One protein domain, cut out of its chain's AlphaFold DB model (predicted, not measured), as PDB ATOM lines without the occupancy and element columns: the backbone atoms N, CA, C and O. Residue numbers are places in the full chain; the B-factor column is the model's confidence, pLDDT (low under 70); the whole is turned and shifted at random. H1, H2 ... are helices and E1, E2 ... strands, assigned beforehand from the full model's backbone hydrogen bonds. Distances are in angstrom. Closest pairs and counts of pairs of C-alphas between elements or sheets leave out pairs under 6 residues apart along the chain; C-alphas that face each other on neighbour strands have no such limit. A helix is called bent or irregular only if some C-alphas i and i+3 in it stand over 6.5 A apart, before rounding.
ATOM      1  N   THR A  28     -33.700   9.984 -37.198       68.56
ATOM      2  CA  THR A  28     -33.876   8.817 -36.323       68.56
ATOM      3  C   THR A  28     -35.283   8.249 -36.482       68.56
ATOM      4  O   THR A  28     -36.193   8.979 -36.860       68.56
ATOM      5  N   HIS A  29     -35.497   6.966 -36.201       73.69
ATOM      6  CA  HIS A  29     -36.830   6.362 -36.296       73.69
ATOM      7  C   HIS A  29     -37.502   6.334 -34.924       73.69
ATOM      8  O   HIS A  29     -36.860   6.081 -33.906       73.69
ATOM      9  N   CYS A  30     -38.807   6.602 -34.882       76.12
ATOM     10  CA  CYS A  30     -39.578   6.410 -33.663       76.12
ATOM     11  C   CYS A  30     -39.759   4.920 -33.393       76.12
ATOM     12  O   CYS A  30     -40.467   4.254 -34.141       76.12
ATOM     13  N   ASP A  31     -39.273   4.412 -32.269       75.19
ATOM     14  CA  ASP A  31     -39.534   3.014 -31.927       75.19
ATOM     15  C   ASP A  31     -41.020   2.714 -31.705       75.19
ATOM     16  O   ASP A  31     -41.380   1.552 -31.751       75.19
ATOM     17  N   ILE A  32     -41.892   3.707 -31.472       80.19
ATOM     18  CA  ILE A  32     -43.335   3.503 -31.230       80.19
ATOM     19  C   ILE A  32     -44.142   3.462 -32.534       80.19
ATOM     20  O   ILE A  32     -44.990   2.586 -32.693       80.19
ATOM     21  N   CYS A  33     -43.950   4.439 -33.422       79.81
ATOM     22  CA  CYS A  33     -44.747   4.597 -34.649       79.81
ATOM     23  C   CYS A  33     -43.950   4.395 -35.939       79.81
ATOM     24  O   CYS A  33     -44.503   4.599 -37.013       79.81
ATOM     25  N   GLU A  34     -42.661   4.069 -35.826       82.06
ATOM     26  CA  GLU A  34     -41.726   3.805 -36.931       82.06
ATOM     27  C   GLU A  34     -41.516   4.994 -37.879       82.06
ATOM     28  O   GLU A  34     -40.783   4.900 -38.862       82.06
ATOM     29  N   ALA A  35     -42.091   6.156 -37.554       79.38
ATOM     30  CA  ALA A  35     -41.942   7.358 -38.347       79.38
ATOM     31  C   ALA A  35     -40.491   7.871 -38.299       79.38
ATOM     32  O   ALA A  35     -39.892   7.898 -37.217       79.38
ATOM     33  N   PRO A  36     -39.944   8.341 -39.432       78.00
ATOM     34  CA  PRO A  36     -38.699   9.091 -39.443       78.00
ATOM     35  C   PRO A  36     -38.890  10.438 -38.733       78.00
ATOM     36  O   PRO A  36     -39.843  11.174 -38.999       78.00
ATOM     37  N   ILE A  37     -37.969  10.778 -37.838       71.19
ATOM     38  CA  ILE A  37     -37.963  12.007 -37.052       71.19
ATOM     39  C   ILE A  37     -36.615  12.712 -37.243       71.19
ATOM     40  O   ILE A  37     -35.566  12.095 -37.054       71.19
ATOM     41  N   PRO A  38     -36.601  14.016 -37.554       75.06
ATOM     42  CA  PRO A  38     -35.376  14.807 -37.509       75.06
ATOM     43  C   PRO A  38     -34.743  14.761 -36.110       75.06
ATOM     44  O   PRO A  38     -35.462  14.862 -35.117       75.06
ATOM     45  N   ALA A  39     -33.413  14.677 -36.007       63.22
ATOM     46  CA  ALA A  39     -32.705  14.512 -34.728       63.22
ATOM     47  C   ALA A  39     -33.127  15.511 -33.623       63.22
ATOM     48  O   ALA A  39     -33.232  15.138 -32.458       63.22
ATOM     49  N   GLY A  40     -33.451  16.761 -33.978       66.06
ATOM     50  CA  GLY A  40     -33.913  17.780 -33.023       66.06
ATOM     51  C   GLY A  40     -35.378  17.660 -32.569       66.06
ATOM     52  O   GLY A  40     -35.774  18.345 -31.634       66.06
ATOM     53  N   GLY A  41     -36.189  16.815 -33.214       74.50
ATOM     54  CA  GLY A  41     -37.637  16.706 -32.987       74.50
ATOM     55  C   GLY A  41     -38.084  15.470 -32.204       74.50
ATOM     56  O   GLY A  41     -39.283  15.293 -31.986       74.50
ATOM     57  N   LEU A  42     -37.155  14.600 -31.787       72.88
ATOM     58  CA  LEU A  42     -37.477  13.322 -31.140       72.88
ATOM     59  C   LEU A  42     -38.251  13.499 -29.825       72.88
ATOM     60  O   LEU A  42     -39.220  12.785 -29.587       72.88
ATOM     61  N   SER A  43     -37.860  14.470 -28.996       71.44
ATOM     62  CA  SER A  43     -38.539  14.791 -27.730       71.44
ATOM     63  C   SER A  43     -40.021  15.106 -27.947       71.44
ATOM     64  O   SER A  43     -40.892  14.445 -27.386       71.44
ATOM     65  N   ASP A  44     -40.296  16.087 -28.801       80.69
ATOM     66  CA  ASP A  44     -41.644  16.619 -29.017       80.69
ATOM     67  C   ASP A  44     -42.501  15.633 -29.817       80.69
ATOM     68  O   ASP A  44     -43.732  15.602 -29.723       80.69
ATOM     69  N   HIS A  45     -41.854  14.796 -30.629       83.88
ATOM     70  CA  HIS A  45     -42.502  13.644 -31.224       83.88
ATOM     71  C   HIS A  45     -42.917  12.635 -30.150       83.88
ATOM     72  O   HIS A  45     -44.070  12.227 -30.149       83.88
ATOM     73  N   LEU A  46     -42.024  12.233 -29.242       79.00
ATOM     74  CA  LEU A  46     -42.324  11.231 -28.214       79.00
ATOM     75  C   LEU A  46     -43.396  11.698 -27.228       79.00
ATOM     76  O   LEU A  46     -44.197  10.877 -26.799       79.00
ATOM     77  N   GLU A  47     -43.460  12.987 -26.899       84.69
ATOM     78  CA  GLU A  47     -44.534  13.529 -26.051       84.69
ATOM     79  C   GLU A  47     -45.920  13.368 -26.679       84.69
ATOM     80  O   GLU A  47     -46.876  13.059 -25.973       84.69
ATOM     81  N   ARG A  48     -46.021  13.509 -28.005       87.12
ATOM     82  CA  ARG A  48     -47.276  13.319 -28.748       87.12
ATOM     83  C   ARG A  48     -47.537  11.853 -29.081       87.12
ATOM     84  O   ARG A  48     -48.640  11.348 -28.938       87.12
ATOM     85  N   CYS A  49     -46.512  11.144 -29.537       84.31
ATOM     86  CA  CYS A  49     -46.614   9.755 -29.965       84.31
ATOM     87  C   CYS A  49     -46.866   8.823 -28.773       84.31
ATOM     88  O   CYS A  49     -47.648   7.883 -28.865       84.31
ATOM     89  N   ALA A  50     -46.254   9.099 -27.628       85.56
ATOM     90  CA  ALA A  50     -46.433   8.331 -26.405       85.56
ATOM     91  C   ALA A  50     -47.352   9.053 -25.405       85.56
ATOM     92  O   ALA A  50     -47.183   8.873 -24.195       85.56
ATOM     93  N   GLU A  51     -48.281   9.888 -25.883       86.69
ATOM     94  CA  GLU A  51     -49.204  10.631 -25.024       86.69
ATOM     95  C   GLU A  51     -49.957   9.679 -24.075       86.69
ATOM     96  O   GLU A  51     -50.350   8.569 -24.444       86.69
ATOM     97  N   GLY A  52     -50.098  10.081 -22.809       83.31
ATOM     98  CA  GLY A  52     -50.662   9.212 -21.771       83.31
ATOM     99  C   GLY A  52     -49.719   8.086 -21.321       83.31
ATOM    100  O   GLY A  52     -50.172   7.067 -20.792       83.31
ATOM    101  N   SER A  53     -48.408   8.233 -21.530       88.62
ATOM    102  CA  SER A  53     -47.368   7.361 -20.973       88.62
ATOM    103  C   SER A  53     -46.236   8.172 -20.328       88.62
ATOM    104  O   SER A  53     -46.114   9.379 -20.528       88.62
ATOM    105  N   SER A  54     -45.364   7.499 -19.572       88.44
ATOM    106  CA  SER A  54     -44.152   8.105 -18.999       88.44
ATOM    107  C   SER A  54     -42.911   7.963 -19.894       88.44
ATOM    108  O   SER A  54     -41.806   8.275 -19.451       88.44
ATOM    109  N   VAL A  55     -43.055   7.502 -21.147       82.88
ATOM    110  CA  VAL A  55     -41.921   7.203 -22.047       82.88
ATOM    111  C   VAL A  55     -41.030   8.421 -22.261       82.88
ATOM    112  O   VAL A  55     -39.829   8.345 -21.999       82.88
ATOM    113  N   ALA A  56     -41.609   9.550 -22.679       81.94
ATOM    114  CA  ALA A  56     -40.848  10.768 -22.952       81.94
ATOM    115  C   ALA A  56     -40.088  11.246 -21.704       81.94
ATOM    116  O   ALA A  56     -38.896  11.539 -21.776       81.94
ATOM    117  N   TYR A  57     -40.748  11.247 -20.542       86.75
ATOM    118  CA  TYR A  57     -40.128  11.606 -19.266       86.75
ATOM    119  C   TYR A  57     -38.959  10.679 -18.903       86.75
ATOM    120  O   TYR A  57     -37.874  11.153 -18.563       86.75
ATOM    121  N   ASN A  58     -39.159   9.362 -18.993       85.38
ATOM    122  CA  ASN A  58     -38.137   8.379 -18.643       85.38
ATOM    123  C   ASN A  58     -36.914   8.502 -19.562       85.38
ATOM    124  O   ASN A  58     -35.789   8.567 -19.075       85.38
ATOM    125  N   LEU A  59     -37.114   8.615 -20.876       81.56
ATOM    126  CA  LEU A  59     -36.006   8.766 -21.823       81.56
ATOM    127  C   LEU A  59     -35.258  10.089 -21.622       81.56
ATOM    128  O   LEU A  59     -34.033  10.083 -21.537       81.56
ATOM    129  N   LYS A  60     -35.973  11.208 -21.433       82.69
ATOM    130  CA  LYS A  60     -35.351  12.502 -21.096       82.69
ATOM    131  C   LYS A  60     -34.515  12.414 -19.820       82.69
ATOM    132  O   LYS A  60     -33.384  12.887 -19.785       82.69
ATOM    133  N   THR A  61     -35.047  11.781 -18.778       82.38
ATOM    134  CA  THR A  61     -34.353  11.642 -17.489       82.38
ATOM    135  C   THR A  61     -33.127  10.735 -17.596       82.38
ATOM    136  O   THR A  61     -32.092  11.026 -16.998       82.38
ATOM    137  N   SER A  62     -33.208   9.671 -18.401       82.06
ATOM    138  CA  SER A  62     -32.059   8.819 -18.718       82.06
ATOM    139  C   SER A  62     -30.922   9.636 -19.338       82.06
ATOM    140  O   SER A  62     -29.814   9.645 -18.802       82.06
ATOM    141  N   VAL A  63     -31.227  10.424 -20.376       79.69
ATOM    142  CA  VAL A  63     -30.257  11.301 -21.055       79.69
ATOM    143  C   VAL A  63     -29.659  12.331 -20.097       79.69
ATOM    144  O   VAL A  63     -28.449  12.535 -20.088       79.69
ATOM    145  N   LEU A  64     -30.468  12.947 -19.228       83.50
ATOM    146  CA  LEU A  64     -29.955  13.892 -18.230       83.50
ATOM    147  C   LEU A  64     -28.887  13.259 -17.329       83.50
ATOM    148  O   LEU A  64     -27.888  13.903 -17.009       83.50
ATOM    149  N   HIS A  65     -29.068  12.000 -16.929       84.81
ATOM    150  CA  HIS A  65     -28.062  11.281 -16.155       84.81
ATOM    151  C   HIS A  65     -26.830  10.895 -16.983       84.81
ATOM    152  O   HIS A  65     -25.725  10.988 -16.452       84.81
ATOM    153  N   GLN A  66     -26.984  10.546 -18.264       81.75
ATOM    154  CA  GLN A  66     -25.847  10.329 -19.172       81.75
ATOM    155  C   GLN A  66     -24.988  11.590 -19.304       81.75
ATOM    156  O   GLN A  66     -23.783  11.538 -19.080       81.75
ATOM    157  N   VAL A  67     -25.613  12.751 -19.508       80.31
ATOM    158  CA  VAL A  67     -24.910  14.043 -19.555       80.31
ATOM    159  C   VAL A  67     -24.171  14.322 -18.239       80.31
ATOM    160  O   VAL A  67     -23.066  14.864 -18.236       80.31
ATOM    161  N   LYS A  68     -24.736  13.949 -17.084       83.38
ATOM    162  CA  LYS A  68     -24.030  14.071 -15.794       83.38
ATOM    163  C   LYS A  68     -22.817  13.139 -15.699       83.38
ATOM    164  O   LYS A  68     -21.788  13.573 -15.188       83.38
ATOM    165  N   LEU A  69     -22.901  11.912 -16.219       83.19
ATOM    166  CA  LEU A  69     -21.762  10.985 -16.288       83.19
ATOM    167  C   LEU A  69     -20.640  11.512 -17.178       83.19
ATOM    168  O   LEU A  69     -19.470  11.443 -16.794       83.19
ATOM    169  N   GLU A  70     -20.989  12.050 -18.343       83.31
ATOM    170  CA  GLU A  70     -20.033  12.648 -19.275       83.31
ATOM    171  C   GLU A  70     -19.319  13.834 -18.635       83.31
ATOM    172  O   GLU A  70     -18.092  13.894 -18.654       83.31
ATOM    173  N   ASN A  71     -20.064  14.731 -17.984       82.00
ATOM    174  CA  ASN A  71     -19.482  15.870 -17.277       82.00
ATOM    175  C   ASN A  71     -18.512  15.428 -16.175       82.00
ATOM    176  O   ASN A  71     -17.385  15.914 -16.142       82.00
ATOM    177  N   LEU A  72     -18.893  14.461 -15.331       83.81
ATOM    178  CA  LEU A  72     -17.997  13.916 -14.303       83.81
ATOM    179  C   LEU A  72     -16.737  13.292 -14.917       83.81
ATOM    180  O   LEU A  72     -15.630  13.496 -14.423       83.81
ATOM    181  N   THR A  73     -16.885  12.553 -16.016       85.50
ATOM    182  CA  THR A  73     -15.755  11.934 -16.722       85.50
ATOM    183  C   THR A  73     -14.817  12.994 -17.305       85.50
ATOM    184  O   THR A  73     -13.596  12.879 -17.176       85.50
ATOM    185  N   ASN A  74     -15.375  14.055 -17.886       83.62
ATOM    186  CA  ASN A  74     -14.625  15.181 -18.434       83.62
ATOM    187  C   ASN A  74     -13.908  15.986 -17.342       83.62
ATOM    188  O   ASN A  74     -12.765  16.395 -17.539       83.62
ATOM    189  N   GLU A  75     -14.534  16.176 -16.181       82.00
ATOM    190  CA  GLU A  75     -13.907  16.804 -15.014       82.00
ATOM    191  C   GLU A  75     -12.706  15.987 -14.520       82.00
ATOM    192  O   GLU A  75     -11.612  16.535 -14.376       82.00
ATOM    193  N   ILE A  76     -12.869  14.669 -14.345       83.94
ATOM    194  CA  ILE A  76     -11.780  13.754 -13.965       83.94
ATOM    195  C   ILE A  76     -10.645  13.817 -14.993       83.94
ATOM    196  O   ILE A  76      -9.474  13.931 -14.624       83.94
ATOM    197  N   HIS A  77     -10.981  13.791 -16.285       86.88
ATOM    198  CA  HIS A  77      -9.996  13.889 -17.356       86.88
ATOM    199  C   HIS A  77      -9.254  15.232 -17.337       86.88
ATOM    200  O   HIS A  77      -8.030  15.265 -17.453       86.88
ATOM    201  N   SER A  78      -9.965  16.342 -17.142       83.44
ATOM    202  CA  SER A  78      -9.382  17.684 -17.048       83.44
ATOM    203  C   SER A  78      -8.428  17.820 -15.858       83.44
ATOM    204  O   SER A  78      -7.338  18.391 -15.987       83.44
ATOM    205  N   VAL A  79      -8.793  17.236 -14.709       81.69
ATOM    206  CA  VAL A  79      -7.908  17.139 -13.545       81.69
ATOM    207  C   VAL A  79      -6.658  16.346 -13.902       81.69
ATOM    208  O   VAL A  79      -5.558  16.864 -13.726       81.69
ATOM    209  N   GLU A 128     -18.921   7.396  -6.157       86.19
ATOM    210  CA  GLU A 128     -20.324   7.225  -5.761       86.19
ATOM    211  C   GLU A 128     -21.267   7.958  -6.724       86.19
ATOM    212  O   GLU A 128     -22.263   7.391  -7.170       86.19
ATOM    213  N   ALA A 129     -20.921   9.187  -7.119       85.62
ATOM    214  CA  ALA A 129     -21.713   9.966  -8.067       85.62
ATOM    215  C   ALA A 129     -21.760   9.308  -9.458       85.62
ATOM    216  O   ALA A 129     -22.820   9.270 -10.086       85.62
ATOM    217  N   LEU A 130     -20.637   8.749  -9.923       85.38
ATOM    218  CA  LEU A 130     -20.573   7.994 -11.176       85.38
ATOM    219  C   LEU A 130     -21.462   6.747 -11.126       85.38
ATOM    220  O   LEU A 130     -22.235   6.510 -12.052       85.38
ATOM    221  N   GLU A 131     -21.390   5.954 -10.056       88.69
ATOM    222  CA  GLU A 131     -22.244   4.769  -9.915       88.69
ATOM    223  C   GLU A 131     -23.728   5.162  -9.820       88.69
ATOM    224  O   GLU A 131     -24.562   4.604 -10.533       88.69
ATOM    225  N   TRP A 132     -24.058   6.185  -9.029       90.56
ATOM    226  CA  TRP A 132     -25.429   6.669  -8.864       90.56
ATOM    227  C   TRP A 132     -26.047   7.157 -10.178       90.56
ATOM    228  O   TRP A 132     -27.166   6.765 -10.528       90.56
ATOM    229  N   HIS A 133     -25.337   7.995 -10.938       86.56
ATOM    230  CA  HIS A 133     -25.840   8.489 -12.218       86.56
ATOM    231  C   HIS A 133     -25.960   7.373 -13.257       86.56
ATOM    232  O   HIS A 133     -26.932   7.359 -14.013       86.56
ATOM    233  N   PHE A 134     -25.043   6.404 -13.258       86.19
ATOM    234  CA  PHE A 134     -25.130   5.247 -14.141       86.19
ATOM    235  C   PHE A 134     -26.387   4.424 -13.862       86.19
ATOM    236  O   PHE A 134     -27.180   4.175 -14.771       86.19
ATOM    237  N   TYR A 135     -26.615   4.050 -12.600       89.62
ATOM    238  CA  TYR A 135     -27.783   3.252 -12.235       89.62
ATOM    239  C   TYR A 135     -29.093   3.955 -12.575       89.62
ATOM    240  O   TYR A 135     -30.004   3.325 -13.117       89.62
ATOM    241  N   ASN A 136     -29.192   5.261 -12.315       86.94
ATOM    242  CA  ASN A 136     -30.394   6.015 -12.656       86.94
ATOM    243  C   ASN A 136     -30.584   6.132 -14.168       86.94
ATOM    244  O   ASN A 136     -31.679   5.845 -14.653       86.94
ATOM    245  N   SER A 137     -29.527   6.458 -14.921       84.69
ATOM    246  CA  SER A 137     -29.562   6.482 -16.387       84.69
ATOM    247  C   SER A 137     -30.165   5.196 -16.944       84.69
ATOM    248  O   SER A 137     -31.108   5.240 -17.734       84.69
ATOM    249  N   GLN A 138     -29.659   4.046 -16.503       85.69
ATOM    250  CA  GLN A 138     -30.101   2.751 -17.008       85.69
ATOM    251  C   GLN A 138     -31.493   2.357 -16.500       85.69
ATOM    252  O   GLN A 138     -32.297   1.813 -17.253       85.69
ATOM    253  N   SER A 139     -31.826   2.668 -15.244       87.75
ATOM    254  CA  SER A 139     -33.168   2.423 -14.697       87.75
ATOM    255  C   SER A 139     -34.239   3.162 -15.500       87.75
ATOM    256  O   SER A 139     -35.257   2.577 -15.874       87.75
ATOM    257  N   PHE A 140     -33.999   4.437 -15.806       85.75
ATOM    258  CA  PHE A 140     -34.908   5.237 -16.615       85.75
ATOM    259  C   PHE A 140     -34.945   4.781 -18.075       85.75
ATOM    260  O   PHE A 140     -36.030   4.742 -18.652       85.75
ATOM    261  N   LEU A 141     -33.818   4.346 -18.647       83.62
ATOM    262  CA  LEU A 141     -33.790   3.770 -19.994       83.62
ATOM    263  C   LEU A 141     -34.684   2.527 -20.093       83.62
ATOM    264  O   LEU A 141     -35.557   2.467 -20.955       83.62
ATOM    265  N   ILE A 142     -34.540   1.582 -19.157       82.00
ATOM    266  CA  ILE A 142     -35.356   0.358 -19.105       82.00
ATOM    267  C   ILE A 142     -36.839   0.698 -18.945       82.00
ATOM    268  O   ILE A 142     -37.685   0.132 -19.634       82.00
ATOM    269  N   LYS A 143     -37.178   1.636 -18.050       86.81
ATOM    270  CA  LYS A 143     -38.568   2.097 -17.885       86.81
ATOM    271  C   LYS A 143     -39.114   2.720 -19.171       86.81
ATOM    272  O   LYS A 143     -40.273   2.490 -19.502       86.81
ATOM    273  N   GLY A 144     -38.293   3.478 -19.898       84.19
ATOM    274  CA  GLY A 144     -38.635   4.033 -21.207       84.19
ATOM    275  C   GLY A 144     -38.917   2.945 -22.243       84.19
ATOM    276  O   GLY A 144     -39.977   2.960 -22.858       84.19
ATOM    277  N   GLN A 145     -38.022   1.960 -22.372       82.75
ATOM    278  CA  GLN A 145     -38.162   0.832 -23.303       82.75
ATOM    279  C   GLN A 145     -39.401  -0.022 -23.008       82.75
ATOM    280  O   GLN A 145     -40.178  -0.322 -23.911       82.75
ATOM    281  N   LEU A 146     -39.642  -0.357 -21.737       84.19
ATOM    282  CA  LEU A 146     -40.859  -1.066 -21.333       84.19
ATOM    283  C   LEU A 146     -42.119  -0.230 -21.599       84.19
ATOM    284  O   LEU A 146     -43.137  -0.777 -22.007       84.19
ATOM    285  N   GLY A 147     -42.050   1.089 -21.406       86.25
ATOM    286  CA  GLY A 147     -43.152   1.992 -21.728       86.25
ATOM    287  C   GLY A 147     -43.458   2.059 -23.228       86.25
ATOM    288  O   GLY A 147     -44.623   2.136 -23.601       86.25
ATOM    289  N   ILE A 148     -42.444   1.994 -24.096       85.44
ATOM    290  CA  ILE A 148     -42.629   1.924 -25.556       85.44
ATOM    291  C   ILE A 148     -43.406   0.660 -25.928       85.44
ATOM    292  O   ILE A 148     -44.360   0.727 -26.701       85.44
ATOM    293  N   ILE A 149     -43.020  -0.477 -25.346       86.12
ATOM    294  CA  ILE A 149     -43.679  -1.766 -25.577       86.12
ATOM    295  C   ILE A 149     -45.131  -1.717 -25.094       86.12
ATOM    296  O   ILE A 149     -46.028  -2.098 -25.841       86.12
ATOM    297  N   ASP A 150     -45.382  -1.162 -23.907       88.00
ATOM    298  CA  ASP A 150     -46.738  -0.961 -23.384       88.00
ATOM    299  C   ASP A 150     -47.603  -0.096 -24.318       88.00
ATOM    300  O   ASP A 150     -48.751  -0.435 -24.606       88.00
ATOM    301  N   VAL A 151     -47.056   1.002 -24.854       88.81
ATOM    302  CA  VAL A 151     -47.779   1.848 -25.816       88.81
ATOM    303  C   VAL A 151     -48.099   1.076 -27.098       88.81
ATOM    304  O   VAL A 151     -49.216   1.194 -27.606       88.81
ATOM    305  N   LYS A 152     -47.166   0.261 -27.612       87.38
ATOM    306  CA  LYS A 152     -47.424  -0.600 -28.778       87.38
ATOM    307  C   LYS A 152     -48.542  -1.600 -28.510       87.38
ATOM    308  O   LYS A 152     -49.477  -1.671 -29.297       87.38
ATOM    309  N   GLN A 153     -48.485  -2.299 -27.380       86.75
ATOM    310  CA  GLN A 153     -49.487  -3.286 -26.973       86.75
ATOM    311  C   GLN A 153     -50.876  -2.653 -26.805       86.75
ATOM    312  O   GLN A 153     -51.878  -3.204 -27.260       86.75
ATOM    313  N   ARG A 154     -50.951  -1.445 -26.226       87.62
ATOM    314  CA  ARG A 154     -52.207  -0.684 -26.134       87.62
ATOM    315  C   ARG A 154     -52.762  -0.293 -27.501       87.62
ATOM    316  O   ARG A 154     -53.973  -0.353 -27.697       87.62
ATOM    317  N   ARG A 155     -51.902   0.110 -28.442       87.62
ATOM    318  CA  ARG A 155     -52.312   0.445 -29.815       87.62
ATOM    319  C   ARG A 155     -52.774  -0.783 -30.587       87.62
ATOM    320  O   ARG A 155     -53.812  -0.705 -31.222       87.62
ATOM    321  N   GLU A 156     -52.063  -1.900 -30.476       87.56
ATOM    322  CA  GLU A 156     -52.454  -3.186 -31.064       87.56
ATOM    323  C   GLU A 156     -53.843  -3.613 -30.572       87.56
ATOM    324  O   GLU A 156     -54.734  -3.884 -31.374       87.56
ATOM    325  N   LYS A 157     -54.072  -3.546 -29.252       85.19
ATOM    326  CA  LYS A 157     -55.384  -3.817 -28.657       85.19
ATOM    327  C   LYS A 157     -56.469  -2.877 -29.188       85.19
ATOM    328  O   LYS A 157     -57.574  -3.329 -29.467       85.19
ATOM    329  N   LYS A 158     -56.166  -1.584 -29.333       86.94
ATOM    330  CA  LYS A 158     -57.103  -0.607 -29.901       86.94
ATOM    331  C   LYS A 158     -57.437  -0.921 -31.362       86.94
ATOM    332  O   LYS A 158     -58.610  -0.930 -31.703       86.94
ATOM    333  N   THR A 159     -56.441  -1.220 -32.195       86.50
ATOM    334  CA  THR A 159     -56.655  -1.595 -33.600       86.50
ATOM    335  C   THR A 159     -57.573  -2.807 -33.713       86.50
ATOM    336  O   THR A 159     -58.512  -2.774 -34.501       86.50
ATOM    337  N   LEU A 160     -57.370  -3.827 -32.873       83.94
ATOM    338  CA  LEU A 160     -58.226  -5.012 -32.846       83.94
ATOM    339  C   LEU A 160     -59.691  -4.670 -32.509       83.94
ATOM    340  O   LEU A 160     -60.607  -5.226 -33.112       83.94
ATOM    341  N   TYR A 161     -59.924  -3.750 -31.565       79.31
ATOM    342  CA  TYR A 161     -61.274  -3.257 -31.277       79.31
ATOM    343  C   TYR A 161     -61.868  -2.485 -32.457       79.31
ATOM    344  O   TYR A 161     -62.992  -2.772 -32.864       79.31
ATOM    345  N   ASP A 162     -61.110  -1.545 -33.024       82.75
ATOM    346  CA  ASP A 162     -61.561  -0.694 -34.127       82.75
ATOM    347  C   ASP A 162     -61.875  -1.520 -35.397       82.75
ATOM    348  O   ASP A 162     -62.760  -1.162 -36.172       82.75
ATOM    349  N   GLU A 163     -61.149  -2.615 -35.645       82.00
ATOM    350  CA  GLU A 163     -61.422  -3.566 -36.733       82.00
ATOM    351  C   GLU A 163     -62.704  -4.359 -36.479       82.00
ATOM    352  O   GLU A 163     -63.557  -4.458 -37.364       82.00
ATOM    353  N   PHE A 164     -62.898  -4.843 -35.251       74.31
ATOM    354  CA  PHE A 164     -64.102  -5.580 -34.883       74.31
ATOM    355  C   PHE A 164     -65.376  -4.727 -34.998       74.31
ATOM    356  O   PHE A 164     -66.389  -5.190 -35.527       74.31
ATOM    357  N   GLU A 165     -65.328  -3.464 -34.561       72.56
ATOM    358  CA  GLU A 165     -66.443  -2.516 -34.709       72.56
ATOM    359  C   GLU A 165     -66.803  -2.250 -36.183       72.56
ATOM    360  O   GLU A 165     -67.971  -2.026 -36.504       72.56
ATOM    361  N   LYS A 166     -65.822  -2.298 -37.096       75.25
ATOM    362  CA  LYS A 166     -66.048  -2.119 -38.541       75.25
ATOM    363  C   LYS A 166     -66.646  -3.357 -39.205       75.25
ATOM    364  O   LYS A 166     -67.486  -3.210 -40.090       75.25
ATOM    365  N   GLU A 167     -66.210  -4.553 -38.812       67.56
ATOM    366  CA  GLU A 167     -66.714  -5.824 -39.356       67.56
ATOM    367  C   GLU A 167     -68.103  -6.185 -38.816       67.56
ATOM    368  O   GLU A 167     -68.900  -6.827 -39.502       67.56
ATOM    369  N   THR A 168     -68.422  -5.721 -37.607       60.19
ATOM    370  CA  THR A 168     -69.742  -5.856 -36.989       60.19
ATOM    371  C   THR A 168     -70.279  -4.485 -36.579       60.19
ATOM    372  O   THR A 168     -70.227  -4.138 -35.399       60.19
ATOM    373  N   SER A 184     -65.714 -14.849 -28.783       74.69
ATOM    374  CA  SER A 184     -64.544 -15.013 -29.652       74.69
ATOM    375  C   SER A 184     -63.546 -13.855 -29.529       74.69
ATOM    376  O   SER A 184     -62.348 -14.098 -29.383       74.69
ATOM    377  N   LEU A 185     -64.024 -12.605 -29.520       76.38
ATOM    378  CA  LEU A 185     -63.187 -11.419 -29.326       76.38
ATOM    379  C   LEU A 185     -62.647 -11.356 -27.891       76.38
ATOM    380  O   LEU A 185     -61.467 -11.077 -27.686       76.38
ATOM    381  N   ALA A 186     -63.483 -11.669 -26.898       76.75
ATOM    382  CA  ALA A 186     -63.058 -11.713 -25.500       76.75
ATOM    383  C   ALA A 186     -61.923 -12.732 -25.280       76.75
ATOM    384  O   ALA A 186     -60.931 -12.425 -24.620       76.75
ATOM    385  N   GLN A 187     -62.029 -13.921 -25.881       82.12
ATOM    386  CA  GLN A 187     -61.002 -14.961 -25.803       82.12
ATOM    387  C   GLN A 187     -59.705 -14.560 -26.524       82.12
ATOM    388  O   GLN A 187     -58.609 -14.838 -26.024       82.12
ATOM    389  N   LEU A 188     -59.809 -13.875 -27.668       83.75
ATOM    390  CA  LEU A 188     -58.653 -13.349 -28.394       83.75
ATOM    391  C   LEU A 188     -57.912 -12.283 -27.574       83.75
ATOM    392  O   LEU A 188     -56.695 -12.370 -27.420       83.75
ATOM    393  N   ILE A 189     -58.642 -11.337 -26.972       81.81
ATOM    394  CA  ILE A 189     -58.068 -10.296 -26.108       81.81
ATOM    395  C   ILE A 189     -57.393 -10.914 -24.886       81.81
ATOM    396  O   ILE A 189     -56.261 -10.553 -24.582       81.81
ATOM    397  N   GLN A 190     -58.033 -11.876 -24.214       84.75
ATOM    398  CA  GLN A 190     -57.429 -12.562 -23.066       84.75
ATOM    399  C   GLN A 190     -56.133 -13.288 -23.444       84.75
ATOM    400  O   GLN A 190     -55.159 -13.260 -22.691       84.75
ATOM    401  N   THR A 191     -56.105 -13.925 -24.617       87.81
ATOM    402  CA  THR A 191     -54.905 -14.605 -25.125       87.81
ATOM    403  C   THR A 191     -53.795 -13.597 -25.423       87.81
ATOM    404  O   THR A 191     -52.655 -13.794 -25.011       87.81
ATOM    405  N   MET A 192     -54.133 -12.485 -26.076       87.00
ATOM    406  CA  MET A 192     -53.199 -11.402 -26.376       87.00
ATOM    407  C   MET A 192     -52.635 -10.766 -25.096       87.00
ATOM    408  O   MET A 192     -51.422 -10.641 -24.969       87.00
ATOM    409  N   GLU A 193     -53.475 -10.444 -24.110       86.69
ATOM    410  CA  GLU A 193     -53.043  -9.885 -22.820       86.69
ATOM    411  C   GLU A 193     -52.135 -10.845 -22.048       86.69
ATOM    412  O   GLU A 193     -51.152 -10.421 -21.431       86.69
ATOM    413  N   LYS A 194     -52.437 -12.147 -22.097       90.44
ATOM    414  CA  LYS A 194     -51.577 -13.179 -21.515       90.44
ATOM    415  C   LYS A 194     -50.206 -13.189 -22.196       90.44
ATOM    416  O   LYS A 194     -49.198 -13.097 -21.495       90.44
ATOM    417  N   ASN A 195     -50.169 -13.220 -23.527       89.06
ATOM    418  CA  ASN A 195     -48.925 -13.206 -24.298       89.06
ATOM    419  C   ASN A 195     -48.119 -11.924 -24.042       89.06
ATOM    420  O   ASN A 195     -46.913 -11.983 -23.817       89.06
ATOM    421  N   HIS A 196     -48.778 -10.762 -24.008       89.19
ATOM    422  CA  HIS A 196     -48.154  -9.479 -23.676       89.19
ATOM    423  C   HIS A 196     -47.541  -9.494 -22.275       89.19
ATOM    424  O   HIS A 196     -46.424  -9.019 -22.084       89.19
ATOM    425  N   LYS A 197     -48.237 -10.065 -21.285       88.81
ATOM    426  CA  LYS A 197     -47.735 -10.179 -19.910       88.81
ATOM    427  C   LYS A 197     -46.501 -11.077 -19.818       88.81
ATOM    428  O   LYS A 197     -45.552 -10.710 -19.127       88.81
ATOM    429  N   GLU A 198     -46.519 -12.223 -20.495       88.62
ATOM    430  CA  GLU A 198     -45.389 -13.157 -20.558       88.62
ATOM    431  C   GLU A 198     -44.184 -12.499 -21.248       88.62
ATOM    432  O   GLU A 198     -43.115 -12.388 -20.647       88.62
ATOM    433  N   TYR A 199     -44.394 -11.906 -22.426       85.56
ATOM    434  CA  TYR A 199     -43.376 -11.166 -23.176       85.56
ATOM    435  C   TYR A 199     -42.765 -10.007 -22.366       85.56
ATOM    436  O   TYR A 199     -41.545  -9.843 -22.302       85.56
ATOM    437  N   ASN A 200     -43.594  -9.224 -21.668       84.75
ATOM    438  CA  ASN A 200     -43.132  -8.119 -20.825       84.75
ATOM    439  C   ASN A 200     -42.288  -8.600 -19.636       84.75
ATOM    440  O   ASN A 200     -41.370  -7.892 -19.210       84.75
ATOM    441  N   ALA A 201     -42.597  -9.772 -19.074       86.00
ATOM    442  CA  ALA A 201     -41.801 -10.368 -18.007       86.00
ATOM    443  C   ALA A 201     -40.431 -10.825 -18.532       86.00
ATOM    444  O   ALA A 201     -39.409 -10.484 -17.934       86.00
ATOM    445  N   GLU A 202     -40.406 -11.511 -19.675       87.69
ATOM    446  CA  GLU A 202     -39.176 -11.978 -20.322       87.69
ATOM    447  C   GLU A 202     -38.241 -10.821 -20.684       87.69
ATOM    448  O   GLU A 202     -37.067 -10.822 -20.305       87.69
ATOM    449  N   ILE A 203     -38.760  -9.783 -21.344       85.12
ATOM    450  CA  ILE A 203     -37.964  -8.603 -21.709       85.12
ATOM    451  C   ILE A 203     -37.439  -7.890 -20.479       85.12
ATOM    452  O   ILE A 203     -36.293  -7.452 -20.470       85.12
ATOM    453  N   ARG A 204     -38.253  -7.751 -19.428       83.25
ATOM    454  CA  ARG A 204     -37.815  -7.085 -18.202       83.25
ATOM    455  C   ARG A 204     -36.614  -7.799 -17.588       83.25
ATOM    456  O   ARG A 204     -35.666  -7.126 -17.186       83.25
ATOM    457  N   GLU A 205     -36.637  -9.126 -17.521       86.69
ATOM    458  CA  GLU A 205     -35.500  -9.900 -17.018       86.69
ATOM    459  C   GLU A 205     -34.300  -9.835 -17.967       86.69
ATOM    460  O   GLU A 205     -33.174  -9.598 -17.525       86.69
ATOM    461  N   HIS A 206     -34.529  -9.915 -19.277       84.12
ATOM    462  CA  HIS A 206     -33.475  -9.767 -20.277       84.12
ATOM    463  C   HIS A 206     -32.769  -8.399 -20.194       84.12
ATOM    464  O   HIS A 206     -31.539  -8.331 -20.152       84.12
ATOM    465  N   LEU A 207     -33.532  -7.306 -20.083       78.38
ATOM    466  CA  LEU A 207     -33.005  -5.948 -19.934       78.38
ATOM    467  C   LEU A 207     -32.223  -5.774 -18.628       78.38
ATOM    468  O   LEU A 207     -31.170  -5.137 -18.631       78.38
ATOM    469  N   LYS A 208     -32.678  -6.370 -17.517       82.31
ATOM    470  CA  LYS A 208     -31.919  -6.374 -16.253       82.31
ATOM    471  C   LYS A 208     -30.570  -7.077 -16.404       82.31
ATOM    472  O   LYS A 208     -29.562  -6.556 -15.927       82.31
ATOM    473  N   LEU A 209     -30.539  -8.235 -17.066       82.19
ATOM    474  CA  LEU A 209     -29.311  -9.006 -17.286       82.19
ATOM    475  C   LEU A 209     -28.323  -8.270 -18.194       82.19
ATOM    476  O   LEU A 209     -27.130  -8.222 -17.893       82.19
ATOM    477  N   ILE A 210     -28.803  -7.676 -19.291       78.00
ATOM    478  CA  ILE A 210     -27.972  -6.837 -20.166       78.00
ATOM    479  C   ILE A 210     -27.398  -5.661 -19.382       78.00
ATOM    480  O   ILE A 210     -26.193  -5.443 -19.420       78.00
ATOM    481  N   ASN A 211     -28.234  -4.946 -18.634       77.62
ATOM    482  CA  ASN A 211     -27.807  -3.773 -17.883       77.62
ATOM    483  C   ASN A 211     -26.772  -4.119 -16.801       77.62
ATOM    484  O   ASN A 211     -25.774  -3.419 -16.658       77.62
ATOM    485  N   LYS A 212     -26.947  -5.239 -16.086       81.75
ATOM    486  CA  LYS A 212     -25.947  -5.706 -15.117       81.75
ATOM    487  C   LYS A 212     -24.588  -5.955 -15.783       81.75
ATOM    488  O   LYS A 212     -23.583  -5.452 -15.293       81.75
ATOM    489  N   ARG A 213     -24.567  -6.671 -16.913       79.94
ATOM    490  CA  ARG A 213     -23.327  -6.923 -17.670       79.94
ATOM    491  C   ARG A 213     -22.698  -5.628 -18.175       79.94
ATOM    492  O   ARG A 213     -21.498  -5.434 -18.039       79.94
ATOM    493  N   PHE A 214     -23.516  -4.727 -18.710       80.50
ATOM    494  CA  PHE A 214     -23.053  -3.433 -19.198       80.50
ATOM    495  C   PHE A 214     -22.461  -2.573 -18.072       80.50
ATOM    496  O   PHE A 214     -21.430  -1.936 -18.265       80.50
ATOM    497  N   PHE A 215     -23.061  -2.587 -16.877       81.31
ATOM    498  CA  PHE A 215     -22.499  -1.925 -15.699       81.31
ATOM    499  C   PHE A 215     -21.121  -2.473 -15.335       81.31
ATOM    500  O   PHE A 215     -20.191  -1.694 -15.137       81.31
ATOM    501  N   GLU A 216     -20.996  -3.797 -15.247       85.00
ATOM    502  CA  GLU A 216     -19.739  -4.471 -14.908       85.00
ATOM    503  C   GLU A 216     -18.647  -4.123 -15.929       85.00
ATOM    504  O   GLU A 216     -17.575  -3.661 -15.544       85.00
ATOM    505  N   GLU A 217     -18.956  -4.190 -17.225       85.06
ATOM    506  CA  GLU A 217     -18.022  -3.838 -18.299       85.06
ATOM    507  C   GLU A 217     -17.584  -2.362 -18.240       85.06
ATOM    508  O   GLU A 217     -16.399  -2.040 -18.369       85.06
ATOM    509  N   GLN A 218     -18.522  -1.434 -18.028       81.25
ATOM    510  CA  GLN A 218     -18.205  -0.005 -17.929       81.25
ATOM    511  C   GLN A 218     -17.396   0.315 -16.670       81.25
ATOM    512  O   GLN A 218     -16.495   1.162 -16.709       81.25
ATOM    513  N   LYS A 219     -17.676  -0.384 -15.566       85.38
ATOM    514  CA  LYS A 219     -16.905  -0.299 -14.327       85.38
ATOM    515  C   LYS A 219     -15.478  -0.798 -14.533       85.38
ATOM    516  O   LYS A 219     -14.552  -0.059 -14.220       85.38
ATOM    517  N   GLU A 220     -15.285  -1.962 -15.144       86.94
ATOM    518  CA  GLU A 220     -13.953  -2.499 -15.458       86.94
ATOM    519  C   GLU A 220     -13.154  -1.560 -16.372       86.94
ATOM    520  O   GLU A 220     -12.006  -1.218 -16.074       86.94
ATOM    521  N   LYS A 221     -13.772  -1.057 -17.450       88.50
ATOM    522  CA  LYS A 221     -13.151  -0.070 -18.350       88.50
ATOM    523  C   LYS A 221     -12.752   1.208 -17.616       88.50
ATOM    524  O   LYS A 221     -11.704   1.793 -17.890       88.50
ATOM    525  N   ARG A 222     -13.593   1.695 -16.704       87.12
ATOM    526  CA  ARG A 222     -13.293   2.869 -15.876       87.12
ATOM    527  C   ARG A 222     -12.141   2.589 -14.917       87.12
ATOM    528  O   ARG A 222     -11.206   3.379 -14.876       87.12
ATOM    529  N   ASP A 223     -12.192   1.486 -14.186       89.19
ATOM    530  CA  ASP A 223     -11.200   1.155 -13.169       89.19
ATOM    531  C   ASP A 223      -9.823   0.912 -13.821       89.19
ATOM    532  O   ASP A 223      -8.815   1.421 -13.335       89.19
ATOM    533  N   SER A 224      -9.785   0.289 -15.006       91.44
ATOM    534  CA  SER A 224      -8.576   0.170 -15.834       91.44
ATOM    535  C   SER A 224      -8.020   1.530 -16.287       91.44
ATOM    536  O   SER A 224      -6.823   1.790 -16.147       91.44
ATOM    537  N   ARG A 225      -8.873   2.445 -16.780       90.88
ATOM    538  CA  ARG A 225      -8.455   3.816 -17.151       90.88
ATOM    539  C   ARG A 225      -7.917   4.599 -15.953       90.88
ATOM    540  O   ARG A 225      -6.921   5.310 -16.084       90.88
ATOM    541  N   ASN A 226      -8.566   4.468 -14.801       91.44
ATOM    542  CA  ASN A 226      -8.160   5.110 -13.557       91.44
ATOM    543  C   ASN A 226      -6.796   4.592 -13.097       91.44
ATOM    544  O   ASN A 226      -5.909   5.394 -12.822       91.44
ATOM    545  N   GLN A 227      -6.610   3.272 -13.089       93.62
ATOM    546  CA  GLN A 227      -5.346   2.635 -12.731       93.62
ATOM    547  C   GLN A 227      -4.202   3.114 -13.632       93.62
ATOM    548  O   GLN A 227      -3.183   3.586 -13.134       93.62
ATOM    549  N   LYS A 228      -4.413   3.110 -14.953       93.19
ATOM    550  CA  LYS A 228      -3.433   3.629 -15.915       93.19
ATOM    551  C   LYS A 228      -3.093   5.103 -15.664       93.19
ATOM    552  O   LYS A 228      -1.929   5.482 -15.687       93.19
ATOM    553  N   SER A 229      -4.098   5.930 -15.373       90.50
ATOM    554  CA  SER A 229      -3.889   7.351 -15.058       90.50
ATOM    555  C   SER A 229      -3.020   7.537 -13.810       90.50
ATOM    556  O   SER A 229      -2.172   8.424 -13.763       90.50
ATOM    557  N   LEU A 230      -3.209   6.701 -12.786       90.44
ATOM    558  CA  LEU A 230      -2.397   6.738 -11.570       90.44
ATOM    559  C   LEU A 230      -0.954   6.291 -11.833       90.44
ATOM    560  O   LEU A 230      -0.034   6.908 -11.303       90.44
ATOM    561  N   GLU A 231      -0.750   5.268 -12.662       92.25
ATOM    562  CA  GLU A 231       0.580   4.801 -13.077       92.25
ATOM    563  C   GLU A 231       1.345   5.876 -13.861       92.25
ATOM    564  O   GLU A 231       2.505   6.159 -13.553       92.25
ATOM    565  N   ASP A 232       0.678   6.535 -14.812       90.50
ATOM    566  CA  ASP A 232       1.257   7.631 -15.594       90.50
ATOM    567  C   ASP A 232       1.664   8.811 -14.690       90.50
ATOM    568  O   ASP A 232       2.754   9.371 -14.837       90.50
ATOM    569  N   LEU A 233       0.828   9.159 -13.704       84.62
ATOM    570  CA  LEU A 233       1.149  10.200 -12.721       84.62
ATOM    571  C   LEU A 233       2.278   9.789 -11.774       84.62
ATOM    572  O   LEU A 233       3.119  10.625 -11.450       84.62
ATOM    573  N   ALA A 234       2.334   8.524 -11.354       84.06
ATOM    574  CA  ALA A 234       3.404   8.013 -10.500       84.06
ATOM    575  C   ALA A 234       4.762   8.079 -11.208       84.06
ATOM    576  O   ALA A 234       5.756   8.503 -10.621       84.06
ATOM    577  N   LYS A 235       4.789   7.725 -12.498       84.50
ATOM    578  CA  LYS A 235       5.962   7.906 -13.357       84.50
ATOM    579  C   LYS A 235       6.318   9.386 -13.508       84.50
ATOM    580  O   LYS A 235       7.485   9.756 -13.436       84.50
ATOM    581  N   LYS A 236       5.323  10.261 -13.657       79.06
ATOM    582  CA  LYS A 236       5.571  11.702 -13.748       79.06
ATOM    583  C   LYS A 236       6.174  12.281 -12.464       79.06
ATOM    584  O   LYS A 236       7.049  13.141 -12.546       79.06
ATOM    585  N   ASP A 237       5.726  11.805 -11.306       70.62
ATOM    586  CA  ASP A 237       6.262  12.190  -9.997       70.62
ATOM    587  C   ASP A 237       7.701  11.683  -9.778       70.62
ATOM    588  O   ASP A 237       8.466  12.343  -9.077       70.62
ATOM    589  N   SER A 238       8.108  10.563 -10.393       71.62
ATOM    590  CA  SER A 238       9.493  10.067 -10.315       71.62
ATOM    591  C   SER A 238      10.452  10.752 -11.300       71.62
ATOM    592  O   SER A 238      11.642  10.869 -11.015       71.62
ATOM    593  N   GLU A 239       9.947  11.235 -12.439       69.12
ATOM    594  CA  GLU A 239      10.726  11.902 -13.495       69.12
ATOM    595  C   GLU A 239      10.857  13.424 -13.316       69.12
ATOM    596  O   GLU A 239      11.624  14.075 -14.027       69.12
ATOM    597  N   SER A 240      10.080  14.043 -12.427       57.72
ATOM    598  CA  SER A 240      10.088  15.496 -12.218       57.72
ATOM    599  C   SER A 240       9.928  15.818 -10.731       57.72
ATOM    600  O   SER A 240       8.906  15.440 -10.156       57.72
TER     601      SER A 240
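AT A GLANCE: This is residues 28 to 79, 128 to 168 and 184 to 240 of the 248 residues of an uncharacterized protein of Caenorhabditis brenneri (UniProt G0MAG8). Three long helices lie side by side and staggered, with H3 between H2 and H4, and residues 230 to 240, of which 230 to 239 belong to H4, stick out alone. A small knot of the first residues, E1 and H1 packs by H1 on the beginning of H2. The printed part has 150 residues, with E1, H1, H2, H3 and H4 in that order, and its class is mostly helix. It is only just loose, close to extended, with a radius of gyration of the C-alphas of 22.0 A and spans of 86 by 32 by 21 A.

IN THESE COORDINATES: Begin at Thr 28, at (-33.876, 8.817, -36.323), and go on to E1, residues 36 to 38, which pairs with no named strand; residues 28 to 29 pair antiparallel with its residues 36 to 37. H1, residues 39 to 49, is irregular, with C-alphas 40 and 43 7.6 A apart. H2, residues 55 to 79, runs 36.4 A; H3, residues 128 to 167, runs 58.7 A. Find H4, residues 184 to 239, from (-64.544, -15.013, -29.652) to (10.726, 11.902, -13.495), 81.6 A.

HOW THE PARTS SIT: H1 and H2 form a helical hairpin at a shallow tilt of 33 degrees, only just short of steep; residues 55 to 60 of H2 touch H1, closest at C-alphas 46 and 56, 5.5 A. Residues 130 to 148 of H3 touch H2, opposite ways at a shallow tilt of 22 degrees, closest at C-alphas 62 and 137, 4.1 A. Residues 189 to 215 of H4 touch H3, opposite ways at 21 degrees, also shallow, closest at C-alphas 142 and 207, 6.8 A. H2 and H4 are apart. In H2, H3 and H4 every O i to N i+4 pair is within hydrogen-bond range; in H1, 4 of 7.

THE WHOLE: C-alphas 168 and 240 are the two farthest apart, 86.3 A. Without residues 230 to 240, which stand free, the body spans 70 by 32 by 20 A. Residues 80 to 127 and 169 to 183 are not printed, with C-alpha gaps of 17.7 A from 79 to 128 and 12.8 A from 168 to 184. The links E1 to H1 and H1 to H2 are tight. In this model pLDDT is under 70 at residues 28, 39 to 40, 167 to 168 and 239 to 240.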